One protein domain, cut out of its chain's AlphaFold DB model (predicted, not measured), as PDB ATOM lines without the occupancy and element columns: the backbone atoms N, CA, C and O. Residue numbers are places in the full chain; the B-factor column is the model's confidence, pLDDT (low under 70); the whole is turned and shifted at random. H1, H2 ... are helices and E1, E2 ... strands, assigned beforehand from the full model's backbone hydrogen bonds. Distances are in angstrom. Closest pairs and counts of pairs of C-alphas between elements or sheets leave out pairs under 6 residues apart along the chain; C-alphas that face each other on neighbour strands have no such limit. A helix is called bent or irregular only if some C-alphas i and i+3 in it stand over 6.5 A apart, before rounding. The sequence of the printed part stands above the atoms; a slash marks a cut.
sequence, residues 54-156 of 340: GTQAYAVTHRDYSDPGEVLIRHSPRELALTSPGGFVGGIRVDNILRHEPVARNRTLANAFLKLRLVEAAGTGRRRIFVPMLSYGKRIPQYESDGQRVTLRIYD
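Overview. This is residues 54 to 156 of the 340 residues of the protein "HATPase_c_4 domain-containing protein" of Betaproteobacteria bacterium RIFCSPLOWO2_12_FULL_65_14 (UniProt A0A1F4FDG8). A twisted wall of four antiparallel strands, in the order E1, E2, E4, E3, makes one side of this domain, and three helices and the long loop of residues 86 to 106 make the other. H1 lies between the sheet and H2, while H3 passes the sheet at some distance; the helices form no bundle, and H1 and H3 only graze the sheet. The printed part has 103 residues, with three named helices and four named strands in the order H1, E1, E2, H2, H3, E3, E4; the class is mixed, helices and strands, with under half of the residues in named elements. It is compact, with a radius of gyration of the C-alphas of 13.5 A, and spans 36 by 27 by 24 A.

Along the chain. In the sheet, E1 is residues 72 to 76, 13.0 A long, and E2 is residues 79 to 85, 19.4 A. E4, residues 149 to 155, measures 19.0 A and ends with C-alpha 155 at (1.807, 30.352, 3.600); E3, residues 142 to 145, measures 10.2 A. H1 is residues 58 to 62, 6.7 A, beginning with C-alpha 58 at (0.470, 19.264, 17.896). H2 is residues 107 to 115, 12.1 A. H3, residues 125 to 135, measures 15.8 A; it is neither bent nor irregular, but only just: C-alphas 129 and 132 are 6.5 A apart.

Arrangement. E2 and E4 are antiparallel neighbours at 167 degrees, with N 82 and O 152 within hydrogen-bond range at 2.9 A. E1 and E2 form a hairpin at 170 degrees, with N 74 and O 81 at 2.8 A. E3 and E4 form another at 162 degrees, with N 144 and O 151 at 2.8 A. E2, H2, H3 and E3 make a split strand-helix-strand unit, two strands running the same way with E4 between them; its crossover is right-handed. H1 grazes the sheet with residues 59 to 62, and the closest C-alphas of H1 and E2, Ala 59 and Ser 84, are 6.4 A apart. H1 and H2 only just touch, with 3 pairs of C-alphas within 8 A, the closest being Thr 61 and Ala 110 at 5.8 A. H3 grazes the sheet with residues 129 to 133; H3 and E4 are near each other. H2 is not on the sheet, and H2 and H3 are apart. Every O i to N i+4 pair is within hydrogen-bond range in H2, 5 of 7 in H3 and 0 of 1 in H1, where 0 of 2 O i to N i+3 pairs are.

Size, cuts and confidence. The C-alphas farthest apart, those of Ser 66 and Gly 137, are 37.7 A apart. The printed part has no cut, and the link from E2 to H2, 21 residues, is long. The mean pLDDT of the printed part is 73.7; 32 residues are under 70, among them residues 54 to 62 and 116 to 126.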
ATOM      1  N   GLY A  54      -4.956  13.718   8.152       34.25
ATOM      2  CA  GLY A  54      -4.089  14.276   9.239       34.25
ATOM      3  C   GLY A  54      -4.266  15.767   9.606       34.25
ATOM      4  O   GLY A  54      -4.431  16.560   8.705       34.25
ATOM      5  N   THR A  55      -4.190  16.296  10.847       38.62
ATOM      6  CA  THR A  55      -3.614  15.894  12.160       38.62
ATOM      7  C   THR A  55      -4.313  16.594  13.338       38.62
ATOM      8  O   THR A  55      -4.820  17.700  13.186       38.62
ATOM      9  N   GLN A  56      -4.270  15.972  14.518       38.31
ATOM     10  CA  GLN A  56      -4.870  16.429  15.775       38.31
ATOM     11  C   GLN A  56      -3.732  16.785  16.770       38.31
ATOM     12  O   GLN A  56      -2.675  16.162  16.746       38.31
ATOM     13  N   ALA A  57      -3.891  17.819  17.602       39.34
ATOM     14  CA  ALA A  57      -3.138  18.051  18.855       39.34
ATOM     15  C   ALA A  57      -1.667  18.580  18.896       39.34
ATOM     16  O   ALA A  57      -1.139  18.749  19.998       39.34
ATOM     17  N   TYR A  58      -0.981  18.944  17.801       46.12
ATOM     18  CA  TYR A  58       0.470  19.264  17.896       46.12
ATOM     19  C   TYR A  58       0.829  20.510  18.745       46.12
ATOM     20  O   TYR A  58       1.779  20.468  19.524       46.12
ATOM     21  N   ALA A  59       0.067  21.607  18.645       49.34
ATOM     22  CA  ALA A  59       0.365  22.860  19.363       49.34
ATOM     23  C   ALA A  59       0.202  22.732  20.885       49.34
ATOM     24  O   ALA A  59       0.979  23.290  21.653       49.34
ATOM     25  N   VAL A  60      -0.804  21.959  21.298       58.84
ATOM     26  CA  VAL A  60      -1.210  21.770  22.695       58.84
ATOM     27  C   VAL A  60      -0.243  20.823  23.411       58.84
ATOM     28  O   VAL A  60       0.149  21.073  24.543       58.84
ATOM     29  N   THR A  61       0.244  19.786  22.720       59.78
ATOM     30  CA  THR A  61       1.163  18.790  23.308       59.78
ATOM     31  C   THR A  61       2.522  19.378  23.708       59.78
ATOM     32  O   THR A  61       3.138  18.931  24.674       59.78
ATOM     33  N   HIS A  62       3.012  20.364  22.950       68.94
ATOM     34  CA  HIS A  62       4.355  20.932  23.124       68.94
ATOM     35  C   HIS A  62       4.364  22.337  23.751       68.94
ATOM     36  O   HIS A  62       5.449  22.889  23.961       68.94
ATOM     37  N   ARG A  63       3.183  22.883  24.075       70.56
ATOM     38  CA  ARG A  63       2.995  24.177  24.745       70.56
ATOM     39  C   ARG A  63       3.734  24.222  26.083       70.56
ATOM     40  O   ARG A  63       3.704  23.250  26.843       70.56
ATOM     41  N   ASP A  64       4.346  25.359  26.400       72.56
ATOM     42  CA  ASP A  64       4.733  25.653  27.778       72.56
ATOM     43  C   ASP A  64       3.504  25.970  28.629       72.56
ATOM     44  O   ASP A  64       2.866  27.003  28.450       72.56
ATOM     45  N   TYR A  65       3.161  25.071  29.549       74.88
ATOM     46  CA  TYR A  65       2.045  25.286  30.467       74.88
ATOM     47  C   TYR A  65       2.397  26.144  31.682       74.88
ATOM     48  O   TYR A  65       1.484  26.524  32.408       74.88
ATOM     49  N   SER A  66       3.678  26.468  31.888       75.44
ATOM     50  CA  SER A  66       4.096  27.433  32.910       75.44
ATOM     51  C   SER A  66       3.971  28.885  32.439       75.44
ATOM     52  O   SER A  66       3.810  29.783  33.261       75.44
ATOM     53  N   ASP A  67       3.991  29.113  31.123       73.88
ATOM     54  CA  ASP A  67       3.744  30.421  30.523       73.88
ATOM     55  C   ASP A  67       2.220  30.678  30.466       73.88
ATOM     56  O   ASP A  67       1.476  29.863  29.896       73.88
ATOM     57  N   PRO A  68       1.716  31.786  31.047       71.81
ATOM     58  CA  PRO A  68       0.297  32.137  30.983       71.81
ATOM     59  C   PRO A  68      -0.152  32.572  29.577       71.81
ATOM     60  O   PRO A  68      -1.348  32.661  29.319       71.81
ATOM     61  N   GLY A  69       0.779  32.847  28.661       66.50
ATOM     62  CA  GLY A  69       0.504  33.281  27.298       66.50
ATOM     63  C   GLY A  69      -0.246  32.239  26.472       66.50
ATOM     64  O   GLY A  69      -0.067  31.037  26.617       66.50
ATOM     65  N   GLU A  70      -1.093  32.682  25.555       67.75
ATOM     66  CA  GLU A  70      -1.952  31.781  24.785       67.75
ATOM     67  C   GLU A  70      -1.264  31.233  23.530       67.75
ATOM     68  O   GLU A  70      -0.320  31.825  22.992       67.75
ATOM     69  N   VAL A  71      -1.777  30.108  23.024       68.81
ATOM     70  CA  VAL A  71      -1.480  29.687  21.650       68.81
ATOM     71  C   VAL A  71      -2.246  30.618  20.713       68.81
ATOM     72  O   VAL A  71      -3.471  30.576  20.648       68.81
ATOM     73  N   LEU A  72      -1.521  31.454  19.976       69.44
ATOM     74  CA  LEU A  72      -2.105  32.426  19.061       69.44
ATOM     75  C   LEU A  72      -2.222  31.830  17.661       69.44
ATOM     76  O   LEU A  72      -1.239  31.366  17.081       69.44
ATOM     77  N   ILE A  73      -3.420  31.907  17.087       73.44
ATOM     78  CA  ILE A  73      -3.679  31.545  15.695       73.44
ATOM     79  C   ILE A  73      -4.020  32.824  14.940       73.44
ATOM     80  O   ILE A  73      -5.050  33.449  15.178       73.44
ATOM     81  N   ARG A  74      -3.152  33.221  14.009       74.00
ATOM     82  CA  ARG A  74      -3.409  34.333  13.092       74.00
ATOM     83  C   ARG A  74      -3.664  33.792  11.704       74.00
ATOM     84  O   ARG A  74      -2.802  33.142  11.122       74.00
ATOM     85  N   HIS A  75      -4.824  34.113  11.157       77.06
ATOM     86  CA  HIS A  75      -5.159  33.797   9.782       77.06
ATOM     87  C   HIS A  75      -5.305  35.085   8.981       77.06
ATOM     88  O   HIS A  75      -6.023  36.004   9.369       77.06
ATOM     89  N   SER A  76      -4.605  35.142   7.858       73.56
ATOM     90  CA  SER A  76      -4.677  36.232   6.899       73.56
ATOM     91  C   SER A  76      -4.815  35.658   5.488       73.56
ATOM     92  O   SER A  76      -4.473  34.498   5.266       73.56
ATOM     93  N   PRO A  77      -5.191  36.474   4.490       73.50
ATOM     94  CA  PRO A  77      -5.202  36.042   3.090       73.50
ATOM     95  C   PRO A  77      -3.838  35.597   2.531       73.50
ATOM     96  O   PRO A  77      -3.766  35.171   1.382       73.50
ATOM     97  N   ARG A  78      -2.737  35.786   3.274       72.12
ATOM     98  CA  ARG A  78      -1.369  35.455   2.842       72.12
ATOM     99  C   ARG A  78      -0.761  34.284   3.602       72.12
ATOM    100  O   ARG A  78       0.195  33.690   3.113       72.12
ATOM    101  N   GLU A  79      -1.253  33.978   4.796       78.31
ATOM    102  CA  GLU A  79      -0.688  32.945   5.665       78.31
ATOM    103  C   GLU A  79      -1.603  32.613   6.845       78.31
ATOM    104  O   GLU A  79      -2.366  33.453   7.333       78.31
ATOM    105  N   LEU A  80      -1.442  31.389   7.338       77.38
ATOM    106  CA  LEU A  80      -1.839  30.936   8.660       77.38
ATOM    107  C   LEU A  80      -0.576  30.844   9.527       77.38
ATOM    108  O   LEU A  80       0.351  30.107   9.193       77.38
ATOM    109  N   ALA A  81      -0.542  31.570  10.638       78.94
ATOM    110  CA  ALA A  81       0.534  31.525  11.617       78.94
ATOM    111  C   ALA A  81       0.008  30.984  12.950       78.94
ATOM    112  O   ALA A  81      -0.965  31.501  13.497       78.94
ATOM    113  N   LEU A  82       0.669  29.954  13.463       75.75
ATOM    114  CA  LEU A  82       0.396  29.327  14.751       75.75
ATOM    115  C   LEU A  82       1.579  29.602  15.679       75.75
ATOM    116  O   LEU A  82       2.650  29.042  15.465       75.75
ATOM    117  N   THR A  83       1.389  30.432  16.699       77.62
ATOM    118  CA  THR A  83       2.413  30.771  17.693       77.62
ATOM    119  C   THR A  83       2.080  30.107  19.019       77.62
ATOM    120  O   THR A  83       1.028  30.370  19.591       77.62
ATOM    121  N   SER A  84       2.976  29.265  19.521       75.00
ATOM    122  CA  SER A  84       2.853  28.613  20.825       75.00
ATOM    123  C   SER A  84       3.835  29.234  21.825       75.00
ATOM    124  O   SER A  84       4.974  29.521  21.435       75.00
ATOM    125  N   PRO A  85       3.425  29.455  23.086       75.25
ATOM    126  CA  PRO A  85       4.336  29.855  24.149       75.25
ATOM    127  C   PRO A  85       5.317  28.723  24.479       75.25
ATOM    128  O   PRO A  85       4.988  27.530  24.416       75.25
ATOM    129  N   GLY A  86       6.526  29.118  24.854       79.31
ATOM    130  CA  GLY A  86       7.671  28.244  25.041       79.31
ATOM    131  C   GLY A  86       8.527  28.077  23.789       79.31
ATOM    132  O   GLY A  86       8.025  27.867  22.685       79.31
ATOM    133  N   GLY A  87       9.848  28.085  23.982       82.94
ATOM    134  CA  GLY A  87      10.818  27.722  22.951       82.94
ATOM    135  C   GLY A  87      10.857  26.227  22.627       82.94
ATOM    136  O   GLY A  87      10.162  25.397  23.221       82.94
ATOM    137  N   PHE A  88      11.725  25.858  21.688       84.75
ATOM    138  CA  PHE A  88      12.046  24.453  21.456       84.75
ATOM    139  C   PHE A  88      12.771  23.842  22.665       84.75
ATOM    140  O   PHE A  88      13.519  24.520  23.364       84.75
ATOM    141  N   VAL A  89      12.555  22.546  22.900       80.81
ATOM    142  CA  VAL A  89      13.132  21.800  24.030       80.81
ATOM    143  C   VAL A  89      13.968  20.623  23.541       80.81
ATOM    144  O   VAL A  89      13.797  20.153  22.418       80.81
ATOM    145  N   GLY A  90      14.868  20.130  24.396       82.00
ATOM    146  CA  GLY A  90      15.611  18.894  24.140       82.00
ATOM    147  C   GLY A  90      16.527  18.948  22.918       82.00
ATOM    148  O   GLY A  90      16.633  17.955  22.215       82.00
ATOM    149  N   GLY A  91      17.141  20.102  22.639       85.38
ATOM    150  CA  GLY A  91      18.072  20.270  21.514       85.38
ATOM    151  C   GLY A  91      17.414  20.508  20.148       85.38
ATOM    152  O   GLY A  91      18.127  20.713  19.161       85.38
ATOM    153  N   ILE A  92      16.078  20.542  20.081       85.81
ATOM    154  CA  ILE A  92      15.339  20.895  18.864       85.81
ATOM    155  C   ILE A  92      15.591  22.370  18.519       85.81
ATOM    156  O   ILE A  92      15.630  23.243  19.384       85.81
ATOM    157  N   ARG A  93      15.753  22.649  17.231       89.06
ATOM    158  CA  ARG A  93      15.996  23.962  16.641       89.06
ATOM    159  C   ARG A  93      15.274  24.064  15.301       89.06
ATOM    160  O   ARG A  93      14.893  23.061  14.699       89.06
ATOM    161  N   VAL A  94      15.133  25.290  14.800       88.56
ATOM    162  CA  VAL A  94      14.519  25.556  13.487       88.56
ATOM    163  C   VAL A  94      15.224  24.782  12.367       88.56
ATOM    164  O   VAL A  94      14.564  24.281  11.459       88.56
ATOM    165  N   ASP A  95      16.547  24.656  12.449       91.44
ATOM    166  CA  ASP A  95      17.415  24.042  11.445       91.44
ATOM    167  C   ASP A  95      17.568  22.518  11.578       91.44
ATOM    168  O   ASP A  95      18.208  21.922  10.718       91.44
ATOM    169  N   ASN A  96      16.986  21.878  12.602       90.44
ATOM    170  CA  ASN A  96      17.065  20.421  12.785       90.44
ATOM    171  C   ASN A  96      15.711  19.716  13.004       90.44
ATOM    172  O   ASN A  96      15.666  18.486  13.015       90.44
ATOM    173  N   ILE A  97      14.604  20.451  13.163       84.75
ATOM    174  CA  ILE A  97      13.268  19.913  13.480       84.75
ATOM    175  C   ILE A  97      12.770  18.824  12.509       84.75
ATOM    176  O   ILE A  97      12.013  17.923  12.894       84.75
ATOM    177  N   LEU A  98      13.212  18.859  11.249       85.50
ATOM    178  CA  LEU A  98      12.868  17.863  10.238       85.50
ATOM    179  C   LEU A  98      13.537  16.503  10.470       85.50
ATOM    180  O   LEU A  98      13.039  15.503   9.955       85.50
ATOM    181  N   ARG A  99      14.627  16.449  11.246       87.81
ATOM    182  CA  ARG A  99      15.405  15.226  11.508       87.81
ATOM    183  C   ARG A  99      15.496  14.853  12.977       87.81
ATOM    184  O   ARG A  99      15.588  13.668  13.270       87.81
ATOM    185  N   HIS A 100      15.414  15.825  13.879       83.38
ATOM    186  CA  HIS A 100      15.579  15.607  15.310       83.38
ATOM    187  C   HIS A 100      14.547  14.615  15.858       83.38
ATOM    188  O   HIS A 100      13.385  14.619  15.434       83.38
ATOM    189  N   GLU A 101      14.957  13.784  16.815       77.94
ATOM    190  CA  GLU A 101      14.041  12.885  17.513       77.94
ATOM    191  C   GLU A 101      13.015  13.710  18.310       77.94
ATOM    192  O   GLU A 101      13.381  14.709  18.939       77.94
ATOM    193  N   PRO A 102      11.718  13.380  18.289       72.38
ATOM    194  CA  PRO A 102      10.727  14.180  18.990       72.38
ATOM    195  C   PRO A 102      10.929  14.146  20.499       72.38
ATOM    196  O   PRO A 102      10.974  13.089  21.125       72.38
ATOM    197  N   VAL A 103      10.966  15.333  21.099       75.25
ATOM    198  CA  VAL A 103      11.044  15.499  22.549       75.25
ATOM    199  C   VAL A 103       9.750  16.131  23.044       75.25
ATOM    200  O   VAL A 103       9.371  17.234  22.642       75.25
ATOM    201  N   ALA A 104       9.051  15.421  23.927       74.25
ATOM    202  CA  ALA A 104       7.870  15.940  24.603       74.25
ATOM    203  C   ALA A 104       8.284  16.756  25.831       74.25
ATOM    204  O   ALA A 104       8.997  16.253  26.700       74.25
ATOM    205  N   ARG A 105       7.782  17.991  25.922       74.06
ATOM    206  CA  ARG A 105       7.941  18.847  27.106       74.06
ATOM    207  C   ARG A 105       7.217  18.244  28.313       74.06
ATOM    208  O   ARG A 105       7.785  18.148  29.391       74.06
ATOM    209  N   ASN A 106       5.986  17.776  28.102       76.00
ATOM    210  CA  ASN A 106       5.206  17.044  29.093       76.00
ATOM    211  C   ASN A 106       4.942  15.617  28.589       76.00
ATOM    212  O   ASN A 106       4.073  15.388  27.745       76.00
ATOM    213  N   ARG A 107       5.710  14.649  29.103       80.19
ATOM    214  CA  ARG A 107       5.596  13.234  28.709       80.19
ATOM    215  C   ARG A 107       4.243  12.633  29.087       80.19
ATOM    216  O   ARG A 107       3.701  11.854  28.313       80.19
ATOM    217  N   THR A 108       3.690  13.001  30.242       77.81
ATOM    218  CA  THR A 108       2.388  12.504  30.706       77.81
ATOM    219  C   THR A 108       1.272  12.945  29.766       77.81
ATOM    220  O   THR A 108       0.485  12.111  29.325       77.81
ATOM    221  N   LEU A 109       1.257  14.227  29.387       69.38
ATOM    222  CA  LEU A 109       0.292  14.771  28.430       69.38
ATOM    223  C   LEU A 109       0.445  14.135  27.042       69.38
ATOM    224  O   LEU A 109      -0.541  13.696  26.455       69.38
ATOM    225  N   ALA A 110       1.678  14.015  26.540       68.75
ATOM    226  CA  ALA A 110       1.944  13.367  25.255       68.75
ATOM    227  C   ALA A 110       1.484  11.898  25.240       68.75
ATOM    228  O   ALA A 110       0.843  11.458  24.286       68.75
ATOM    229  N   ASN A 111       1.738  11.154  26.321       69.50
ATOM    230  CA  ASN A 111       1.281   9.773  26.474       69.50
ATOM    231  C   ASN A 111      -0.245   9.672  26.565       69.50
ATOM    232  O   ASN A 111      -0.826   8.741  26.007       69.50
ATOM    233  N   ALA A 112      -0.903  10.614  27.247       68.25
ATOM    234  CA  ALA A 112      -2.359  10.678  27.293       68.25
ATOM    235  C   ALA A 112      -2.934  10.884  25.884       68.25
ATOM    236  O   ALA A 112      -3.781  10.107  25.451       68.25
ATOM    237  N   PHE A 113      -2.413  11.847  25.122       67.31
ATOM    238  CA  PHE A 113      -2.857  12.082  23.747       67.31
ATOM    239  C   PHE A 113      -2.571  10.906  22.812       67.31
ATOM    240  O   PHE A 113      -3.390  10.619  21.942       67.31
ATOM    241  N   LEU A 114      -1.455  10.196  23.001       66.38
ATOM    242  CA  LEU A 114      -1.154   8.986  22.237       66.38
ATOM    243  C   LEU A 114      -2.185   7.883  22.522       66.38
ATOM    244  O   LEU A 114      -2.732   7.292  21.593       66.38
ATOM    245  N   LYS A 115      -2.502   7.638  23.802       71.12
ATOM    246  CA  LYS A 115      -3.513   6.647  24.219       71.12
ATOM    247  C   LYS A 115      -4.914   7.000  23.719       71.12
ATOM    248  O   LYS A 115      -5.645   6.114  23.286       71.12
ATOM    249  N   LEU A 116      -5.253   8.288  23.719       66.56
ATOM    250  CA  LEU A 116      -6.503   8.818  23.167       66.56
ATOM    251  C   LEU A 116      -6.507   8.878  21.629       66.56
ATOM    252  O   LEU A 116      -7.499   9.298  21.040       66.56
ATOM    253  N   ARG A 117      -5.414   8.468  20.966       64.75
ATOM    254  CA  ARG A 117      -5.224   8.525  19.504       64.75
ATOM    255  C   ARG A 117      -5.384   9.933  18.917       64.75
ATOM    256  O   ARG A 117      -5.681  10.088  17.734       64.75
ATOM    257  N   LEU A 118      -5.150  10.952  19.740       58.16
ATOM    258  CA  LEU A 118      -5.107  12.357  19.337       58.16
ATOM    259  C   LEU A 118      -3.754  12.715  18.715       58.16
ATOM    260  O   LEU A 118      -3.671  13.642  17.919       58.16
ATOM    261  N   VAL A 119      -2.691  11.975  19.039       58.06
ATOM    262  CA  VAL A 119      -1.399  12.060  18.348       58.06
ATOM    263  C   VAL A 119      -0.932  10.668  17.939       58.06
ATOM    264  O   VAL A 119      -1.267   9.674  18.579       58.06
ATOM    265  N   GLU A 120      -0.159  10.597  16.860       59.75
ATOM    266  CA  GLU A 120       0.550   9.374  16.481       59.75
ATOM    267  C   GLU A 120       1.889   9.260  17.210       59.75
ATOM    268  O   GLU A 120       2.354  10.205  17.851       59.75
ATOM    269  N   ALA A 121       2.526   8.095  17.069       55.81
ATOM    270  CA  ALA A 121       3.886   7.878  17.531       55.81
ATOM    271  C   ALA A 121       4.845   8.964  17.003       55.81
ATOM    272  O   ALA A 121       4.667   9.527  15.914       55.81
ATOM    273  N   ALA A 122       5.856   9.251  17.821       53.91
ATOM    274  CA  ALA A 122       6.872  10.267  17.605       53.91
ATOM    275  C   ALA A 122       7.415  10.258  16.152       53.91
ATOM    276  O   ALA A 122       7.809   9.225  15.625       53.91
ATOM    277  N   GLY A 123       7.425  11.423  15.487       51.56
ATOM    278  CA  GLY A 123       8.217  11.671  14.266       51.56
ATOM    279  C   GLY A 123       7.388  11.824  12.990       51.56
ATOM    280  O   GLY A 123       7.875  12.321  11.972       51.56
ATOM    281  N   THR A 124       6.102  11.487  13.058       58.56
ATOM    282  CA  THR A 124       5.141  11.558  11.944       58.56
ATOM    283  C   THR A 124       4.548  12.959  11.740       58.56
ATOM    284  O   THR A 124       4.206  13.336  10.615       58.56
ATOM    285  N   GLY A 125       4.472  13.767  12.806       61.47
ATOM    286  CA  GLY A 125       3.788  15.069  12.814       61.47
ATOM    287  C   GLY A 125       4.326  16.070  11.786       61.47
ATOM    288  O   GLY A 125       3.556  16.674  11.042       61.47
ATOM    289  N   ARG A 126       5.653  16.173  11.650       69.88
ATOM    290  CA  ARG A 126       6.298  17.055  10.660       69.88
ATOM    291  C   ARG A 126       5.955  16.684   9.216       69.88
ATOM    292  O   ARG A 126       5.660  17.559   8.408       69.88
ATOM    293  N   ARG A 127       5.899  15.387   8.885       70.75
ATOM    294  CA  ARG A 127       5.529  14.934   7.531       70.75
ATOM    295  C   ARG A 127       4.077  15.286   7.221       70.75
ATOM    296  O   ARG A 127       3.795  15.744   6.123       70.75
ATOM    297  N   ARG A 128       3.179  15.148   8.199       69.38
ATOM    298  CA  ARG A 128       1.753  15.490   8.068       69.38
ATOM    299  C   ARG A 128       1.503  16.984   7.825       69.38
ATOM    300  O   ARG A 128       0.509  17.325   7.202       69.38
ATOM    301  N   ILE A 129       2.411  17.859   8.255       73.44
ATOM    302  CA  ILE A 129       2.344  19.292   7.938       73.44
ATOM    303  C   ILE A 129       2.918  19.556   6.542       73.44
ATOM    304  O   ILE A 129       2.283  20.205   5.716       73.44
ATOM    305  N   PHE A 130       4.120  19.050   6.259       80.44
ATOM    306  CA  PHE A 130       4.852  19.440   5.053       80.44
ATOM    307  C   PHE A 130       4.351  18.719   3.801       80.44
ATOM    308  O   PHE A 130       4.160  19.358   2.770       80.44
ATOM    309  N   VAL A 131       4.118  17.406   3.869       82.12
ATOM    310  CA  VAL A 131       3.777  16.596   2.690       82.12
ATOM    311  C   VAL A 131       2.500  17.098   2.011       82.12
ATOM    312  O   VAL A 131       2.575  17.347   0.810       82.12
ATOM    313  N   PRO A 132       1.365  17.335   2.701       77.88
ATOM    314  CA  PRO A 132       0.169  17.851   2.037       77.88
ATOM    315  C   PRO A 132       0.397  19.225   1.401       77.88
ATOM    316  O   PRO A 132       0.040  19.434   0.244       77.88
ATOM    317  N   MET A 133       1.054  20.145   2.117       78.62
ATOM    318  CA  MET A 133       1.317  21.499   1.615       78.62
ATOM    319  C   MET A 133       2.159  21.468   0.338       78.62
ATOM    320  O   MET A 133       1.789  22.073  -0.669       78.62
ATOM    321  N   LEU A 134       3.250  20.703   0.351       85.12
ATOM    322  CA  LEU A 134       4.156  20.593  -0.789       85.12
ATOM    323  C   LEU A 134       3.553  19.779  -1.938       85.12
ATOM    324  O   LEU A 134       3.812  20.083  -3.099       85.12
ATOM    325  N   SER A 135       2.710  18.789  -1.638       83.88
ATOM    326  CA  SER A 135       2.019  17.981  -2.653       83.88
ATOM    327  C   SER A 135       1.006  18.808  -3.441       83.88
ATOM    328  O   SER A 135       0.817  18.577  -4.628       83.88
ATOM    329  N   TYR A 136       0.396  19.816  -2.813       76.94
ATOM    330  CA  TYR A 136      -0.425  20.825  -3.490       76.94
ATOM    331  C   TYR A 136       0.393  21.993  -4.062       76.94
ATOM    332  O   TYR A 136      -0.165  22.978  -4.552       76.94
ATOM    333  N   GLY A 137       1.720  21.894  -3.981       75.81
ATOM    334  CA  GLY A 137       2.664  22.878  -4.477       75.81
ATOM    335  C   GLY A 137       2.586  24.241  -3.805       75.81
ATOM    336  O   GLY A 137       2.975  25.241  -4.414       75.81
ATOM    337  N   LYS A 138       2.104  24.280  -2.556       78.94
ATOM    338  CA  LYS A 138       2.240  25.452  -1.693       78.94
ATOM    339  C   LYS A 138       3.709  25.670  -1.323       78.94
ATOM    340  O   LYS A 138       4.556  24.789  -1.474       78.94
ATOM    341  N   ARG A 139       4.004  26.874  -0.830       81.94
ATOM    342  CA  ARG A 139       5.335  27.223  -0.320       81.94
ATOM    343  C   ARG A 139       5.687  26.350   0.888       81.94
ATOM    344  O   ARG A 139       4.804  25.903   1.618       81.94
ATOM    345  N   ILE A 140       6.986  26.145   1.096       88.31
ATOM    346  CA  ILE A 140       7.516  25.359   2.216       88.31
ATOM    347  C   ILE A 140       7.081  26.013   3.542       88.31
ATOM    348  O   ILE A 140       7.350  27.205   3.721       88.31
ATOM    349  N   PRO A 141       6.413  25.278   4.457       84.69
ATOM    350  CA  PRO A 141       6.112  25.776   5.797       84.69
ATOM    351  C   PRO A 141       7.383  26.173   6.547       84.69
ATOM    352  O   PRO A 141       8.421  25.526   6.399       84.69
ATOM    353  N   GLN A 142       7.311  27.224   7.358       88.62
ATOM    354  CA  GLN A 142       8.475  27.753   8.070       88.62
ATOM    355  C   GLN A 142       8.242  27.776   9.572       88.62
ATOM    356  O   GLN A 142       7.207  28.244  10.039       88.62
ATOM    357  N   TYR A 143       9.225  27.273  10.314       86.50
ATOM    358  CA  TYR A 143       9.299  27.452  11.755       86.50
ATOM    359  C   TYR A 143      10.150  28.676  12.077       86.50
ATOM    360  O   TYR A 143      11.211  28.876  11.492       86.50
ATOM    361  N   GLU A 144       9.698  29.450  13.048       89.38
ATOM    362  CA  GLU A 144      10.411  30.565  13.657       89.38
ATOM    363  C   GLU A 144      10.437  30.338  15.168       89.38
ATOM    364  O   GLU A 144       9.498  29.778  15.736       89.38
ATOM    365  N   SER A 145      11.516  30.747  15.823       86.19
ATOM    366  CA  SER A 145      11.621  30.705  17.278       86.19
ATOM    367  C   SER A 145      12.538  31.820  17.753       86.19
ATOM    368  O   SER A 145      13.608  32.017  17.177       86.19
ATOM    369  N   ASP A 146      12.122  32.521  18.801       88.69
ATOM    370  CA  ASP A 146      12.926  33.505  19.537       88.69
ATOM    371  C   ASP A 146      13.463  32.930  20.865       88.69
ATOM    372  O   ASP A 146      14.031  33.646  21.684       88.69
ATOM    373  N   GLY A 147      13.280  31.622  21.087       86.25
ATOM    374  CA  GLY A 147      13.632  30.928  22.326       86.25
ATOM    375  C   GLY A 147      12.547  30.985  23.406       86.25
ATOM    376  O   GLY A 147      12.509  30.100  24.259       86.25
ATOM    377  N   GLN A 148      11.624  31.944  23.340       86.06
ATOM    378  CA  GLN A 148      10.486  32.053  24.256       86.06
ATOM    379  C   GLN A 148       9.188  31.560  23.628       86.06
ATOM    380  O   GLN A 148       8.290  31.134  24.343       86.06
ATOM    381  N   ARG A 149       9.075  31.603  22.303       81.88
ATOM    382  CA  ARG A 149       7.902  31.190  21.537       81.88
ATOM    383  C   ARG A 149       8.338  30.468  20.277       81.88
ATOM    384  O   ARG A 149       9.383  30.760  19.700       81.88
ATOM    385  N   VAL A 150       7.489  29.563  19.804       83.06
ATOM    386  CA  VAL A 150       7.656  28.894  18.510       83.06
ATOM    387  C   VAL A 150       6.485  29.256  17.615       83.06
ATOM    388  O   VAL A 150       5.331  29.081  17.997       83.06
ATOM    389  N   THR A 151       6.771  29.721  16.402       83.19
ATOM    390  CA  THR A 151       5.761  30.021  15.385       83.19
ATOM    391  C   THR A 151       5.911  29.095  14.186       83.19
ATOM    392  O   THR A 151       6.986  28.997  13.607       83.19
ATOM    393  N   LEU A 152       4.826  28.435  13.782       83.38
ATOM    394  CA  LEU A 152       4.712  27.747  12.498       83.38
ATOM    395  C   LEU A 152       3.923  28.625  11.528       83.38
ATOM    396  O   LEU A 152       2.757  28.936  11.774       83.38
ATOM    397  N   ARG A 153       4.540  28.973  10.401       82.31
ATOM    398  CA  ARG A 153       3.910  29.679   9.287       82.31
ATOM    399  C   ARG A 153       3.587  28.714   8.163       82.31
ATOM    400  O   ARG A 153       4.465  28.038   7.622       82.31
ATOM    401  N   ILE A 154       2.321  28.698   7.778       79.38
ATOM    402  CA  ILE A 154       1.820  28.023   6.590       79.38
ATOM    403  C   ILE A 154       1.354  29.113   5.638       79.38
ATOM    404  O   ILE A 154       0.350  29.782   5.869       79.38
ATOM    405  N   TYR A 155       2.106  29.307   4.564       76.06
ATOM    406  CA  TYR A 155       1.807  30.352   3.600       76.06
ATOM    407  C   TYR A 155       0.581  29.994   2.768       76.06
ATOM    408  O   TYR A 155       0.458  28.877   2.252       76.06
ATOM    409  N   ASP A 156      -0.294  30.977   2.604       66.31
ATOM    410  CA  ASP A 156      -1.308  30.935   1.571       66.31
ATOM    411  C   ASP A 156      -0.736  31.475   0.257       66.31
ATOM    412  O   ASP A 156       0.249  32.219   0.219       66.31
TER     413      ASP A 156